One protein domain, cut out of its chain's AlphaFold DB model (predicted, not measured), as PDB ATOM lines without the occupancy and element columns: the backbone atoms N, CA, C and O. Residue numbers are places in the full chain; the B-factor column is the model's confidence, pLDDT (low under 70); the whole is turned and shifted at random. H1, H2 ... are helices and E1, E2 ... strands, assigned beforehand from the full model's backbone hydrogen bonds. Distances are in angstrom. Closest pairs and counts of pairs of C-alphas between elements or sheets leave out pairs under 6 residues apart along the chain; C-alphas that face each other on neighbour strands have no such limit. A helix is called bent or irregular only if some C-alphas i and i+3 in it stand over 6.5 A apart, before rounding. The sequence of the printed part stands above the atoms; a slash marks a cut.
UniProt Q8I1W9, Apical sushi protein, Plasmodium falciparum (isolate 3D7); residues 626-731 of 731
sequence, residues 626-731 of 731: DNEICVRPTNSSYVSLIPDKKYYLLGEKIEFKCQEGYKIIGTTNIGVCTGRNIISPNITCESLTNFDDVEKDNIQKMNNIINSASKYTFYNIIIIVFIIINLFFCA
ATOM      1  N   ASP A 626      -3.298 -21.487   4.243       68.59
ATOM      2  CA  ASP A 626      -4.135 -20.764   5.225       68.59
ATOM      3  C   ASP A 626      -5.610 -20.660   4.803       68.59
ATOM      4  O   ASP A 626      -6.511 -20.640   5.637       68.59
ATOM      5  N   ASN A 627      -5.874 -20.648   3.493       75.20
ATOM      6  CA  ASN A 627      -7.227 -20.593   2.945       75.20
ATOM      7  C   ASN A 627      -8.012 -21.903   3.126       75.20
ATOM      8  O   ASN A 627      -9.217 -21.904   2.892       75.20
ATOM      9  N   GLU A 628      -7.369 -22.995   3.534       78.16
ATOM     10  CA  GLU A 628      -7.968 -24.327   3.696       78.16
ATOM     11  C   GLU A 628      -8.058 -24.752   5.170       78.16
ATOM     12  O   GLU A 628      -8.415 -25.891   5.468       78.16
ATOM     13  N   ILE A 629      -7.751 -23.833   6.092       78.16
ATOM     14  CA  ILE A 629      -7.811 -24.032   7.539       78.16
ATOM     15  C   ILE A 629      -8.890 -23.108   8.130       78.16
ATOM     16  O   ILE A 629      -9.048 -21.954   7.719       78.16
ATOM     17  N   CYS A 630      -9.624 -23.615   9.120       82.25
ATOM     18  CA  CYS A 630     -10.450 -22.826  10.025       82.25
ATOM     19  C   CYS A 630      -9.942 -22.975  11.460       82.25
ATOM     20  O   CYS A 630      -9.661 -24.085  11.915       82.25
ATOM     21  N   VAL A 631      -9.824 -21.864  12.179       83.18
ATOM     22  CA  VAL A 631      -9.478 -21.840  13.602       83.18
ATOM     23  C   VAL A 631     -10.717 -22.214  14.419       83.18
ATOM     24  O   VAL A 631     -11.851 -21.937  14.022       83.18
ATOM     25  N   ARG A 632     -10.509 -22.863  15.566       81.64
ATOM     26  CA  ARG A 632     -11.558 -23.115  16.560       81.64
ATOM     27  C   ARG A 632     -12.276 -21.811  16.939       81.64
ATOM     28  O   ARG A 632     -11.589 -20.856  17.302       81.64
ATOM     29  N   PRO A 633     -13.622 -21.757  16.922       76.99
ATOM     30  CA  PRO A 633     -14.353 -20.599  17.419       76.99
ATOM     31  C   PRO A 633     -13.948 -20.271  18.862       76.99
ATOM     32  O   PRO A 633     -13.991 -21.132  19.740       76.99
ATOM     33  N   THR A 634     -13.560 -19.021  19.106       66.03
ATOM     34  CA  THR A 634     -13.220 -18.495  20.440       66.03
ATOM     35  C   THR A 634     -14.449 -18.124  21.272       66.03
ATOM     36  O   THR A 634     -14.324 -17.866  22.467       66.03
ATOM     37  N   ASN A 635     -15.637 -18.095  20.661       56.73
ATOM     38  CA  ASN A 635     -16.842 -17.553  21.279       56.73
ATOM     39  C   ASN A 635     -17.670 -18.584  22.055       56.73
ATOM     40  O   ASN A 635     -17.923 -19.697  21.600       56.73
ATOM     41  N   SER A 636     -18.203 -18.096  23.177       57.05
ATOM     42  CA  SER A 636     -19.104 -18.741  24.137       57.05
ATOM     43  C   SER A 636     -18.488 -19.848  25.007       57.05
ATOM     44  O   SER A 636     -18.280 -20.985  24.601       57.05
ATOM     45  N   SER A 637     -18.355 -19.521  26.293       61.86
ATOM     46  CA  SER A 637     -18.115 -20.421  27.433       61.86
ATOM     47  C   SER A 637     -19.199 -21.494  27.650       61.86
ATOM     48  O   SER A 637     -19.158 -22.210  28.648       61.86
ATOM     49  N   TYR A 638     -20.164 -21.586  26.732       74.77
ATOM     50  CA  TYR A 638     -21.406 -22.350  26.821       74.77
ATOM     51  C   TYR A 638     -21.583 -23.333  25.647       74.77
ATOM     52  O   TYR A 638     -22.658 -23.911  25.498       74.77
ATOM     53  N   VAL A 639     -20.547 -23.521  24.815       80.83
ATOM     54  CA  VAL A 639     -20.500 -24.479  23.694       80.83
ATOM     55  C   VAL A 639     -19.451 -25.560  23.950       80.83
ATOM     56  O   VAL A 639     -18.303 -25.261  24.276       80.83
ATOM     57  N   SER A 640     -19.827 -26.807  23.682       84.27
ATOM     58  CA  SER A 640     -18.924 -27.938  23.468       84.27
ATOM     59  C   SER A 640     -18.864 -28.266  21.971       84.27
ATOM     60  O   SER A 640     -19.902 -28.342  21.312       84.27
ATOM     61  N   LEU A 641     -17.656 -28.463  21.434       85.91
ATOM     62  CA  LEU A 641     -17.406 -28.776  20.020       85.91
ATOM     63  C   LEU A 641     -17.024 -30.252  19.860       85.91
ATOM     64  O   LEU A 641     -16.235 -30.769  20.647       85.91
ATOM     65  N   ILE A 642     -17.541 -30.927  18.832       86.05
ATOM     66  CA  ILE A 642     -17.199 -32.324  18.522       86.05
ATOM     67  C   ILE A 642     -16.847 -32.455  17.029       86.05
ATOM     68  O   ILE A 642     -17.694 -32.157  16.186       86.05
ATOM     69  N   PRO A 643     -15.640 -32.932  16.662       86.81
ATOM     70  CA  PRO A 643     -14.485 -33.179  17.530       86.81
ATOM     71  C   PRO A 643     -13.858 -31.861  18.001       86.81
ATOM     72  O   PRO A 643     -13.708 -30.949  17.195       86.81
ATOM     73  N   ASP A 644     -13.423 -31.762  19.258       84.37
ATOM     74  CA  ASP A 644     -12.760 -30.544  19.737       84.37
ATOM     75  C   ASP A 644     -11.304 -30.461  19.239       84.37
ATOM     76  O   ASP A 644     -10.415 -31.171  19.714       84.37
ATOM     77  N   LYS A 645     -11.055 -29.601  18.245       83.34
ATOM     78  CA  LYS A 645      -9.724 -29.341  17.677       83.34
ATOM     79  C   LYS A 645      -9.398 -27.848  17.710       83.34
ATOM     80  O   LYS A 645     -10.272 -27.016  17.483       83.34
ATOM     81  N   LYS A 646      -8.110 -27.505  17.870       79.67
ATOM     82  CA  LYS A 646      -7.598 -26.128  17.674       79.67
ATOM     83  C   LYS A 646      -7.809 -25.619  16.235       79.67
ATOM     84  O   LYS A 646      -8.034 -24.427  16.032       79.67
ATOM     85  N   TYR A 647      -7.740 -26.521  15.255       83.23
ATOM     86  CA  TYR A 647      -7.831 -26.222  13.825       83.23
ATOM     87  C   TYR A 647      -8.626 -27.306  13.096       83.23
ATOM     88  O   TYR A 647      -8.493 -28.492  13.409       83.23
ATOM     89  N   TYR A 648      -9.389 -26.888  12.092       85.68
ATOM     90  CA  TYR A 648     -10.207 -27.731  11.226       85.68
ATOM     91  C   TYR A 648      -9.783 -27.540   9.773       85.68
ATOM     92  O   TYR A 648      -9.467 -26.423   9.361       85.68
ATOM     93  N   LEU A 649      -9.769 -28.617   8.993       86.14
ATOM     94  CA  LEU A 649      -9.451 -28.568   7.563       86.14
ATOM     95  C   LEU A 649     -10.708 -28.325   6.717       86.14
ATOM     96  O   LEU A 649     -11.826 -28.632   7.135       86.14
ATOM     97  N   LEU A 650     -10.525 -27.805   5.502       87.13
ATOM     98  CA  LEU A 650     -11.588 -27.591   4.518       87.13
ATOM     99  C   LEU A 650     -12.480 -28.840   4.363       87.13
ATOM    100  O   LEU A 650     -12.014 -29.921   4.005       87.13
ATOM    101  N   GLY A 651     -13.780 -28.672   4.606       85.88
ATOM    102  CA  GLY A 651     -14.784 -29.735   4.545       85.88
ATOM    103  C   GLY A 651     -14.963 -30.556   5.828       85.88
ATOM    104  O   GLY A 651     -15.891 -31.368   5.879       85.88
ATOM    105  N   GLU A 652     -14.150 -30.354   6.873       86.85
ATOM    106  CA  GLU A 652     -14.411 -30.966   8.181       86.85
ATOM    107  C   GLU A 652     -15.696 -30.410   8.808       86.85
ATOM    108  O   GLU A 652     -16.002 -29.217   8.716       86.85
ATOM    109  N   LYS A 653     -16.448 -31.310   9.447       89.31
ATOM    110  CA  LYS A 653     -17.694 -31.019  10.158       89.31
ATOM    111  C   LYS A 653     -17.426 -30.893  11.653       89.31
ATOM    112  O   LYS A 653     -16.614 -31.639  12.194       89.31
ATOM    113  N   ILE A 654     -18.152 -29.984  12.290       89.03
ATOM    114  CA  ILE A 654     -18.058 -29.660  13.709       89.03
ATOM    115  C   ILE A 654     -19.483 -29.656  14.255       89.03
ATOM    116  O   ILE A 654     -20.315 -28.880  13.788       89.03
ATOM    117  N   GLU A 655     -19.783 -30.532  15.205       88.39
ATOM    118  CA  GLU A 655     -21.048 -30.524  15.934       88.39
ATOM    119  C   GLU A 655     -20.931 -29.601  17.153       88.39
ATOM    120  O   GLU A 655     -19.976 -29.688  17.926       88.39
ATOM    121  N   PHE A 656     -21.909 -28.716  17.311       86.56
ATOM    122  CA  PHE A 656     -22.036 -27.758  18.401       86.56
ATOM    123  C   PHE A 656     -23.091 -28.274  19.385       86.56
ATOM    124  O   PHE A 656     -24.238 -28.515  19.001       86.56
ATOM    125  N   LYS A 657     -22.726 -28.408  20.661       86.04
ATOM    126  CA  LYS A 657     -23.650 -28.734  21.757       86.04
ATOM    127  C   LYS A 657     -23.634 -27.601  22.780       86.04
ATOM    128  O   LYS A 657     -22.570 -27.268  23.290       86.04
ATOM    129  N   CYS A 658     -24.790 -27.010  23.081       84.80
ATOM    130  CA  CYS A 658     -24.886 -26.026  24.162       84.80
ATOM    131  C   CYS A 658     -24.837 -26.705  25.535       84.80
ATOM    132  O   CYS A 658     -25.306 -27.833  25.690       84.80
ATOM    133  N   GLN A 659     -24.334 -25.987  26.538       82.64
ATOM    134  CA  GLN A 659     -24.537 -26.319  27.947       82.64
ATOM    135  C   GLN A 659     -26.010 -26.137  28.361       82.64
ATOM    136  O   GLN A 659     -26.789 -25.457  27.688       82.64
ATOM    137  N   GLU A 660     -26.386 -26.742  29.488       77.39
ATOM    138  CA  GLU A 660     -27.734 -26.638  30.049       77.39
ATOM    139  C   GLU A 660     -28.135 -25.169  30.309       77.39
ATOM    140  O   GLU A 660     -27.319 -24.345  30.717       77.39
ATOM    141  N   GLY A 661     -29.394 -24.823  30.018       74.27
ATOM    142  CA  GLY A 661     -29.912 -23.446  30.076       74.27
ATOM    143  C   GLY A 661     -29.719 -22.616  28.796       74.27
ATOM    144  O   GLY A 661     -30.433 -21.629  28.601       74.27
ATOM    145  N   TYR A 662     -28.839 -23.044  27.885       79.46
ATOM    146  CA  TYR A 662     -28.580 -22.379  26.604       79.46
ATOM    147  C   TYR A 662     -29.209 -23.146  25.431       79.46
ATOM    148  O   TYR A 662     -29.358 -24.369  25.467       79.46
ATOM    149  N   LYS A 663     -29.578 -22.434  24.360       74.55
ATOM    150  CA  LYS A 663     -30.086 -23.031  23.114       74.55
ATOM    151  C   LYS A 663     -29.289 -22.582  21.900       74.55
ATOM    152  O   LYS A 663     -28.829 -21.445  21.834       74.55
ATOM    153  N   ILE A 664     -29.182 -23.492  20.931       78.09
ATOM    154  CA  ILE A 664     -28.563 -23.235  19.632       78.09
ATOM    155  C   ILE A 664     -29.426 -22.227  18.872       78.09
ATOM    156  O   ILE A 664     -30.603 -22.493  18.623       78.09
ATOM    157  N   ILE A 665     -28.822 -21.118  18.447       72.62
ATOM    158  CA  ILE A 665     -29.358 -20.282  17.376       72.62
ATOM    159  C   ILE A 665     -28.715 -20.743  16.070       72.62
ATOM    160  O   ILE A 665     -27.511 -20.613  15.853       72.62
ATOM    161  N   GLY A 666     -29.543 -21.309  15.198       67.73
ATOM    162  CA  GLY A 666     -29.131 -21.814  13.899       67.73
ATOM    163  C   GLY A 666     -30.179 -22.748  13.304       67.73
ATOM    164  O   GLY A 666     -31.101 -23.200  13.978       67.73
ATOM    165  N   THR A 667     -30.031 -23.062  12.020       69.63
ATOM    166  CA  THR A 667     -30.854 -24.070  11.325       69.63
ATOM    167  C   THR A 667     -30.314 -25.497  11.486       69.63
ATOM    168  O   THR A 667     -30.936 -26.451  11.023       69.63
ATOM    169  N   THR A 668     -29.140 -25.649  12.099       80.00
ATOM    170  CA  THR A 668     -28.379 -26.897  12.230       80.00
ATOM    171  C   THR A 668     -27.403 -26.772  13.401       80.00
ATOM    172  O   THR A 668     -26.871 -25.692  13.647       80.00
ATOM    173  N   ASN A 669     -27.149 -27.878  14.102       83.33
ATOM    174  CA  ASN A 669     -26.089 -28.007  15.108       83.33
ATOM    175  C   ASN A 669     -24.720 -28.356  14.493       83.33
ATOM    176  O   ASN A 669     -23.736 -28.464  15.213       83.33
ATOM    177  N   ILE A 670     -24.645 -28.561  13.176       86.59
ATOM    178  CA  ILE A 670     -23.418 -28.900  12.449       86.59
ATOM    179  C   ILE A 670     -22.943 -27.687  11.649       86.59
ATOM    180  O   ILE A 670     -23.630 -27.256  10.718       86.59
ATOM    181  N   GLY A 671     -21.748 -27.198  11.976       86.17
ATOM    182  CA  GLY A 671     -20.967 -26.274  11.155       86.17
ATOM    183  C   GLY A 671     -19.938 -27.020  10.302       86.17
ATOM    184  O   GLY A 671     -19.516 -28.129  10.634       86.17
ATOM    185  N   VAL A 672     -19.525 -26.423   9.187       89.19
ATOM    186  CA  VAL A 672     -18.527 -26.987   8.263       89.19
ATOM    187  C   VAL A 672     -17.443 -25.952   7.994       89.19
ATOM    188  O   VAL A 672     -17.760 -24.805   7.681       89.19
ATOM    189  N   CYS A 673     -16.167 -26.339   8.067       87.83
ATOM    190  CA  CYS A 673     -15.083 -25.457   7.637       87.83
ATOM    191  C   CYS A 673     -15.147 -25.252   6.116       87.83
ATOM    192  O   CYS A 673     -14.925 -26.178   5.337       87.83
ATOM    193  N   THR A 674     -15.441 -24.024   5.685       85.20
ATOM    194  CA  THR A 674     -15.507 -23.622   4.267       85.20
ATOM    195  C   THR A 674     -14.206 -22.997   3.753       85.20
ATOM    196  O   THR A 674     -14.132 -22.578   2.598       85.20
ATOM    197  N   GLY A 675     -13.167 -22.977   4.594       78.98
ATOM    198  CA  GLY A 675     -11.890 -22.324   4.322       78.98
ATOM    199  C   GLY A 675     -11.891 -20.840   4.696       78.98
ATOM    200  O   GLY A 675     -12.894 -20.298   5.158       78.98
ATOM    201  N   ARG A 676     -10.742 -20.180   4.512       77.85
ATOM    202  CA  ARG A 676     -10.499 -18.755   4.823       77.85
ATOM    203  C   ARG A 676     -10.943 -18.353   6.239       77.85
ATOM    204  O   ARG A 676     -11.463 -17.258   6.432       77.85
ATOM    205  N   ASN A 677     -10.758 -19.244   7.214       79.09
ATOM    206  CA  ASN A 677     -11.230 -19.091   8.591       79.09
ATOM    207  C   ASN A 677     -12.763 -18.961   8.780       79.09
ATOM    208  O   ASN A 677     -13.218 -18.359   9.749       79.09
ATOM    209  N   ILE A 678     -13.577 -19.522   7.875       82.62
ATOM    210  CA  ILE A 678     -15.048 -19.460   7.945       82.62
ATOM    211  C   ILE A 678     -15.635 -20.852   8.211       82.62
ATOM    212  O   ILE A 678     -15.595 -21.737   7.349       82.62
ATOM    213  N   ILE A 679     -16.260 -21.014   9.377       83.32
ATOM    214  CA  ILE A 679     -17.154 -22.138   9.689       83.32
ATOM    215  C   ILE A 679     -18.584 -21.709   9.341       83.32
ATOM    216  O   ILE A 679     -19.032 -20.645   9.764       83.32
ATOM    217  N   SER A 680     -19.278 -22.511   8.531       82.01
ATOM    218  CA  SER A 680     -20.614 -22.199   8.014       82.01
ATOM    219  C   SER A 680     -21.613 -23.337   8.284       82.01
ATOM    220  O   SER A 680     -21.268 -24.496   8.032       82.01
ATOM    221  N   PRO A 681     -22.846 -23.044   8.741       81.95
ATOM    222  CA  PRO A 681     -23.311 -21.721   9.169       81.95
ATOM    223  C   PRO A 681     -22.612 -21.254  10.455       81.95
ATOM    224  O   PRO A 681     -21.974 -22.044  11.150       81.95
ATOM    225  N   ASN A 682     -22.741 -19.962  10.764       74.81
ATOM    226  CA  ASN A 682     -22.375 -19.440  12.078       74.81
ATOM    227  C   ASN A 682     -23.385 -19.971  13.109       74.81
ATOM    228  O   ASN A 682     -24.591 -19.847  12.889       74.81
ATOM    229  N   ILE A 683     -22.896 -20.585  14.184       79.29
ATOM    230  CA  ILE A 683     -23.707 -21.250  15.209       79.29
ATOM    231  C   ILE A 683     -23.322 -20.670  16.569       79.29
ATOM    232  O   ILE A 683     -22.150 -20.692  16.947       79.29
ATOM    233  N   THR A 684     -24.311 -20.167  17.307       77.55
ATOM    234  CA  THR A 684     -24.143 -19.600  18.652       77.55
ATOM    235  C   THR A 684     -25.068 -20.289  19.653       77.55
ATOM    236  O   THR A 684     -26.094 -20.859  19.281       77.55
ATOM    237  N   CYS A 685     -24.701 -20.246  20.936       78.95
ATOM    238  CA  CYS A 685     -25.555 -20.671  22.044       78.95
ATOM    239  C   CYS A 685     -25.934 -19.453  22.885       78.95
ATOM    240  O   CYS A 685     -25.055 -18.792  23.436       78.95
ATOM    241  N   GLU A 686     -27.232 -19.182  23.011       75.27
ATOM    242  CA  GLU A 686     -27.757 -18.056  23.792       75.27
ATOM    243  C   GLU A 686     -28.649 -18.522  24.944       75.27
ATOM    244  O   GLU A 686     -29.239 -19.606  24.908       75.27
ATOM    245  N   SER A 687     -28.698 -17.706  26.000       72.16
ATOM    246  CA  SER A 687     -29.464 -17.996  27.212       72.16
ATOM    247  C   SER A 687     -30.960 -17.877  26.947       72.16
ATOM    248  O   SER A 687     -31.426 -16.896  26.369       72.16
ATOM    249  N   LEU A 688     -31.736 -18.823  27.477       64.89
ATOM    250  CA  LEU A 688     -33.200 -18.791  27.441       64.89
ATOM    251  C   LEU A 688     -33.839 -17.553  28.099       64.89
ATOM    252  O   LEU A 688     -35.024 -17.299  27.880       64.89
ATOM    253  N   THR A 689     -33.074 -16.797  28.889       65.32
ATOM    254  CA  THR A 689     -33.515 -15.575  29.580       65.32
ATOM    255  C   THR A 689     -33.673 -14.360  28.672       65.32
ATOM    256  O   THR A 689     -34.359 -13.426  29.068       65.32
ATOM    257  N   ASN A 690     -33.047 -14.353  27.493       60.90
ATOM    258  CA  ASN A 690     -32.990 -13.167  26.628       60.90
ATOM    259  C   ASN A 690     -34.084 -13.138  25.550       60.90
ATOM    260  O   ASN A 690     -34.197 -12.146  24.840       60.90
ATOM    261  N   PHE A 691     -34.864 -14.213  25.425       60.25
ATOM    262  CA  PHE A 691     -35.903 -14.349  24.408       60.25
ATOM    263  C   PHE A 691     -37.275 -13.951  24.949       60.25
ATOM    264  O   PHE A 691     -37.719 -14.471  25.984       60.25
ATOM    265  N   ASP A 692     -37.992 -13.126  24.190       61.93
ATOM    266  CA  ASP A 692     -39.421 -12.899  24.410       61.93
ATOM    267  C   ASP A 692     -40.214 -14.197  24.176       61.93
ATOM    268  O   ASP A 692     -39.779 -15.114  23.472       61.93
ATOM    269  N   ASP A 693     -41.410 -14.309  24.755       64.82
ATOM    270  CA  ASP A 693     -42.189 -15.558  24.704       64.82
ATOM    271  C   ASP A 693     -42.566 -15.986  23.271       64.82
ATOM    272  O   ASP A 693     -42.667 -17.181  22.980       64.82
ATOM    273  N   VAL A 694     -42.669 -15.025  22.347       64.54
ATOM    274  CA  VAL A 694     -42.851 -15.267  20.906       64.54
ATOM    275  C   VAL A 694     -41.620 -15.940  20.287       64.54
ATOM    276  O   VAL A 694     -41.743 -16.856  19.471       64.54
ATOM    277  N   GLU A 695     -40.416 -15.529  20.682       60.03
ATOM    278  CA  GLU A 695     -39.166 -16.117  20.199       60.03
ATOM    279  C   GLU A 695     -38.949 -17.516  20.787       60.03
ATOM    280  O   GLU A 695     -38.552 -18.432  20.062       60.03
ATOM    281  N   LYS A 696     -39.314 -17.731  22.060       60.68
ATOM    282  CA  LYS A 696     -39.293 -19.063  22.691       60.68
ATOM    283  C   LYS A 696     -40.158 -20.076  21.929       60.68
ATOM    284  O   LYS A 696     -39.696 -21.196  21.696       60.68
ATOM    285  N   ASP A 697     -41.370 -19.697  21.518       64.70
ATOM    286  CA  ASP A 697     -42.273 -20.546  20.722       64.70
ATOM    287  C   ASP A 697     -41.725 -20.804  19.303       64.70
ATOM    288  O   ASP A 697     -41.703 -21.944  18.831       64.70
ATOM    289  N   ASN A 698     -41.163 -19.786  18.643       62.99
ATOM    290  CA  ASN A 698     -40.516 -19.952  17.336       62.99
ATOM    291  C   ASN A 698     -39.310 -20.912  17.390       62.99
ATOM    292  O   ASN A 698     -39.177 -21.787  16.527       62.99
ATOM    293  N   ILE A 699     -38.476 -20.826  18.432       59.54
ATOM    294  CA  ILE A 699     -37.354 -21.753  18.664       59.54
ATOM    295  C   ILE A 699     -37.863 -23.180  18.941       59.54
ATOM    296  O   ILE A 699     -37.294 -24.150  18.438       59.54
ATOM    297  N   GLN A 700     -38.958 -23.345  19.696       62.11
ATOM    298  CA  GLN A 700     -39.573 -24.664  19.905       62.11
ATOM    299  C   GLN A 700     -40.117 -25.270  18.599       62.11
ATOM    300  O   GLN A 700     -39.866 -26.446  18.321       62.11
ATOM    301  N   LYS A 701     -40.796 -24.478  17.760       65.91
ATOM    302  CA  LYS A 701     -41.286 -24.913  16.439       65.91
ATOM    303  C   LYS A 701     -40.148 -25.366  15.523       65.91
ATOM    304  O   LYS A 701     -40.243 -26.441  14.934       65.91
ATOM    305  N   MET A 702     -39.056 -24.602  15.459       56.85
ATOM    306  CA  MET A 702     -37.851 -24.962  14.697       56.85
ATOM    307  C   MET A 702     -37.246 -26.292  15.175       56.85
ATOM    308  O   MET A 702     -37.010 -27.189  14.364       56.85
ATOM    309  N   ASN A 703     -37.084 -26.478  16.489       57.29
ATOM    310  CA  ASN A 703     -36.541 -27.718  17.054       57.29
ATOM    311  C   ASN A 703     -37.436 -28.941  16.786       57.29
ATOM    312  O   ASN A 703     -36.926 -30.027  16.499       57.29
ATOM    313  N   ASN A 704     -38.762 -28.778  16.809       60.43
ATOM    314  CA  ASN A 704     -39.699 -29.846  16.444       60.43
ATOM    315  C   ASN A 704     -39.580 -30.236  14.960       60.43
ATOM    316  O   ASN A 704     -39.629 -31.422  14.627       60.43
ATOM    317  N   ILE A 705     -39.356 -29.268  14.063       56.60
ATOM    318  CA  ILE A 705     -39.098 -29.543  12.642       56.60
ATOM    319  C   ILE A 705     -37.787 -30.326  12.481       56.60
ATOM    320  O   ILE A 705     -37.797 -31.383  11.850       56.60
ATOM    321  N   ILE A 706     -36.692 -29.892  13.115       51.60
ATOM    322  CA  ILE A 706     -35.381 -30.565  13.041       51.60
ATOM    323  C   ILE A 706     -35.461 -32.013  13.573       51.60
ATOM    324  O   ILE A 706     -35.036 -32.949  12.891       51.60
ATOM    325  N   ASN A 707     -36.088 -32.227  14.735       53.37
ATOM    326  CA  ASN A 707     -36.240 -33.558  15.336       53.37
ATOM    327  C   ASN A 707     -37.229 -34.473  14.589       53.37
ATOM    328  O   ASN A 707     -37.111 -35.698  14.667       53.37
ATOM    329  N   SER A 708     -38.199 -33.915  13.859       53.52
ATOM    330  CA  SER A 708     -39.097 -34.707  13.005       53.52
ATOM    331  C   SER A 708     -38.450 -35.091  11.668       53.52
ATOM    332  O   SER A 708     -38.660 -36.209  11.190       53.52
ATOM    333  N   ALA A 709     -37.611 -34.219  11.094       44.62
ATOM    334  CA  ALA A 709     -36.951 -34.441   9.809       44.62
ATOM    335  C   ALA A 709     -35.996 -35.649   9.822       44.62
ATOM    336  O   ALA A 709     -35.939 -36.395   8.839       44.62
ATOM    337  N   SER A 710     -35.299 -35.900  10.936       49.49
ATOM    338  CA  SER A 710     -34.462 -37.099  11.093       49.49
ATOM    339  C   SER A 710     -35.308 -38.381  11.088       49.49
ATOM    340  O   SER A 710     -35.046 -39.290  10.301       49.49
ATOM    341  N   LYS A 711     -36.390 -38.449  11.875       48.68
ATOM    342  CA  LYS A 711     -37.234 -39.657  11.955       48.68
ATOM    343  C   LYS A 711     -37.996 -39.943  10.653       48.68
ATOM    344  O   LYS A 711     -38.062 -41.097  10.228       48.68
ATOM    345  N   TYR A 712     -38.527 -38.916   9.981       52.59
ATOM    346  CA  TYR A 712     -39.304 -39.104   8.748       52.59
ATOM    347  C   TYR A 712     -38.450 -39.533   7.546       52.59
ATOM    348  O   TYR A 712     -38.926 -40.286   6.694       52.59
ATOM    349  N   THR A 713     -37.193 -39.084   7.461       56.57
ATOM    350  CA  THR A 713     -36.298 -39.464   6.355       56.57
ATOM    351  C   THR A 713     -35.830 -40.913   6.483       56.57
ATOM    352  O   THR A 713     -35.981 -41.671   5.525       56.57
ATOM    353  N   PHE A 714     -35.376 -41.344   7.666       57.76
ATOM    354  CA  PHE A 714     -34.986 -42.742   7.889       57.76
ATOM    355  C   PHE A 714     -36.144 -43.728   7.680       57.76
ATOM    356  O   PHE A 714     -35.955 -44.733   6.996       57.76
ATOM    357  N   TYR A 715     -37.351 -43.440   8.181       69.21
ATOM    358  CA  TYR A 715     -38.496 -44.350   8.027       69.21
ATOM    359  C   TYR A 715     -38.885 -44.577   6.554       69.21
ATOM    360  O   TYR A 715     -39.074 -45.717   6.128       69.21
ATOM    361  N   ASN A 716     -38.925 -43.513   5.742       70.60
ATOM    362  CA  ASN A 716     -39.221 -43.639   4.311       70.60
ATOM    363  C   ASN A 716     -38.101 -44.357   3.540       70.60
ATOM    364  O   ASN A 716     -38.399 -45.153   2.650       70.60
ATOM    365  N   ILE A 717     -36.828 -44.130   3.886       73.28
ATOM    366  CA  ILE A 717     -35.702 -44.856   3.277       73.28
ATOM    367  C   ILE A 717     -35.787 -46.353   3.610       73.28
ATOM    368  O   ILE A 717     -35.651 -47.172   2.704       73.28
ATOM    369  N   ILE A 718     -36.080 -46.720   4.862       75.86
ATOM    370  CA  ILE A 718     -36.235 -48.123   5.281       75.86
ATOM    371  C   ILE A 718     -37.379 -48.803   4.517       75.86
ATOM    372  O   ILE A 718     -37.186 -49.910   4.018       75.86
ATOM    373  N   ILE A 719     -38.533 -48.144   4.348       79.68
ATOM    374  CA  ILE A 719     -39.649 -48.680   3.548       79.68
ATOM    375  C   ILE A 719     -39.239 -48.883   2.085       79.68
ATOM    376  O   ILE A 719     -39.506 -49.943   1.522       79.68
ATOM    377  N   ILE A 720     -38.573 -47.905   1.466       80.48
ATOM    378  CA  ILE A 720     -38.123 -48.014   0.069       80.48
ATOM    379  C   ILE A 720     -37.114 -49.160  -0.087       80.48
ATOM    380  O   ILE A 720     -37.237 -49.950  -1.020       80.48
ATOM    381  N   VAL A 721     -36.168 -49.305   0.845       81.44
ATOM    382  CA  VAL A 721     -35.209 -50.420   0.866       81.44
ATOM    383  C   VAL A 721     -35.926 -51.762   1.039       81.44
ATOM    384  O   VAL A 721     -35.641 -52.689   0.286       81.44
ATOM    385  N   PHE A 722     -36.915 -51.866   1.933       80.91
ATOM    386  CA  PHE A 722     -37.736 -53.074   2.077       80.91
ATOM    387  C   PHE A 722     -38.515 -53.412   0.800       80.91
ATOM    388  O   PHE A 722     -38.582 -54.580   0.425       80.91
ATOM    389  N   ILE A 723     -39.084 -52.423   0.106       83.20
ATOM    390  CA  ILE A 723     -39.792 -52.641  -1.166       83.20
ATOM    391  C   ILE A 723     -38.815 -53.118  -2.251       83.20
ATOM    392  O   ILE A 723     -39.128 -54.065  -2.966       83.20
ATOM    393  N   ILE A 724     -37.624 -52.520  -2.348       82.14
ATOM    394  CA  ILE A 724     -36.591 -52.932  -3.315       82.14
ATOM    395  C   ILE A 724     -36.097 -54.354  -3.018       82.14
ATOM    396  O   ILE A 724     -35.995 -55.154  -3.942       82.14
ATOM    397  N   ILE A 725     -35.851 -54.698  -1.750       80.45
ATOM    398  CA  ILE A 725     -35.454 -56.055  -1.341       80.45
ATOM    399  C   ILE A 725     -36.553 -57.066  -1.691       80.45
ATOM    400  O   ILE A 725     -36.257 -58.075  -2.322       80.45
ATOM    401  N   ASN A 726     -37.821 -56.789  -1.371       78.72
ATOM    402  CA  ASN A 726     -38.924 -57.685  -1.738       78.72
ATOM    403  C   ASN A 726     -39.077 -57.831  -3.263       78.72
ATOM    404  O   ASN A 726     -39.317 -58.935  -3.740       78.72
ATOM    405  N   LEU A 727     -38.875 -56.763  -4.044       79.32
ATOM    406  CA  LEU A 727     -38.866 -56.848  -5.511       79.32
ATOM    407  C   LEU A 727     -37.695 -57.687  -6.050       79.32
ATOM    408  O   LEU A 727     -37.879 -58.384  -7.041       79.32
ATOM    409  N   PHE A 728     -36.529 -57.667  -5.398       73.79
ATOM    410  CA  PHE A 728     -35.376 -58.509  -5.750       73.79
ATOM    411  C   PHE A 728     -35.494 -59.973  -5.291       73.79
ATOM    412  O   PHE A 728     -34.786 -60.817  -5.825       73.79
ATOM    413  N   PHE A 729     -36.357 -60.282  -4.317       73.57
ATOM    414  CA  PHE A 729     -36.637 -61.656  -3.865       73.57
ATOM    415  C   PHE A 729     -37.910 -62.266  -4.485       73.57
ATOM    416  O   PHE A 729     -38.186 -63.446  -4.274       73.57
ATOM    417  N   CYS A 730     -38.692 -61.488  -5.240       67.83
ATOM    418  CA  CYS A 730     -39.878 -61.945  -5.976       67.83
ATOM    419  C   CYS A 730     -39.721 -61.875  -7.510       67.83
ATOM    420  O   CYS A 730     -40.720 -62.002  -8.222       67.83
ATOM    421  N   ALA A 731     -38.494 -61.681  -8.001       53.11
ATOM    422  CA  ALA A 731     -38.100 -61.735  -9.410       53.11
ATOM    423  C   ALA A 731     -36.989 -62.781  -9.605       53.11
ATOM    424  O   ALA A 731     -37.002 -63.427 -10.675       53.11
TER     425      ALA A 731
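Overview. This is residues 626 to 731 of the 731 residues of the protein "Apical sushi protein" of Plasmodium falciparum (isolate 3D7) (UniProt Q8I1W9). A slender body of short strands, made of three small antiparallel sheets that follow one another from end to end, is joined at one end to a single long helix, H1, which slants away from it, and the two make an open V. E1 and E3 form the end of the body far from the start of H1, E2, E4 and E6 its middle, and E5 and E7 the end that leads into H1; residues 707 to 731, of which 707 to 729 belong to H1, stick out free as an arm. The printed part has 106 residues with seven named strands and then one named helix, in the order E1 E2 E3 E4 E5 E6 E7 H1, and its class is mixed, helices and strands. The largest sheet has the order E2, E4, E6, all antiparallel, while E1 with E3 and E5 with E7 make two antiparallel pairs. The whole is loose, with a radius of gyration of the C-alphas of 18.7 A, and flat, spanning 58 by 43 by 19 A.

Arrangement. In the largest sheet E4, residues 653 to 658, is the inner strand, and E2, residues 639 to 642, and E6, residues 670 to 673, are the edge strands. The pairing is staggered: E4 pairs with E6 over residues 653 to 655 and with E2 over residues 655 to 658. E2 and E4 are antiparallel at 147 degrees, with N 640 and O 657 within hydrogen-bond range at 2.8 A. E4 and E6 are antiparallel at 137 degrees, with N 654 and O 671 at 2.8 A. Residues 672 to 673 of E6 also pair, antiparallel, with residues 679 to 680, which lie outside the named strands. Toward one end, E1, residues 629 to 631, and E3, residues 647 to 649, are antiparallel at 152 degrees, with N 630 and O 648 at 2.8 A; the closest C-alphas of E1 and E6 are those of Cys 630 and Cys 673, 5.8 A apart. Toward the other end, E5, residues 662 to 665, and E7, residues 684 to 687, are antiparallel at 138 degrees, with N 663 and O 686 at 2.9 A; the closest C-alphas of E4 and E7 are those of Cys 658 and Cys 685, 5.8 A apart. H1, residues 693 to 729, is not on the sheet of E2, E4 and E6. H1 is only just apart from E5, at a closest C-alpha distance of 8.2 A. In H1, 31 of 33 O i to N i+4 pairs are within hydrogen-bond range.

Along the chain. E4 is the longest strand and measures 16.5 A from first to last C-alpha, starting at C-alpha 653 at (-17.694, -31.019, 10.158). E6 and E7 measure 10.2 A each, E2 10.0 A and E5 9.5 A. E1, which begins at C-alpha 629 at (-7.811, -24.032, 7.539), measures 6.7 A, and E3 6.9 A. H1 measures 54.5 A, from C-alpha 693 at (-42.189, -15.558, 24.704) to C-alpha 729 at (-36.637, -61.656, -3.865), and is not bent.

Size, cuts and confidence. The two C-alphas farthest apart are those of Asn 690 and Ala 731, the chain's last residue, at 60.7 A. Without residues 707 to 731 the body has 81 residues, spans 43 by 24 by 17 A and has a radius of gyration of 13.7 A. The printed part has no cut, and no link is long: those from E1 to E2 and from E6 to E7 are short, the others tight. The mean pLDDT of the printed part is 73.7, and 37 residues are under 70, among them residues 634 to 637 and 688 to 715.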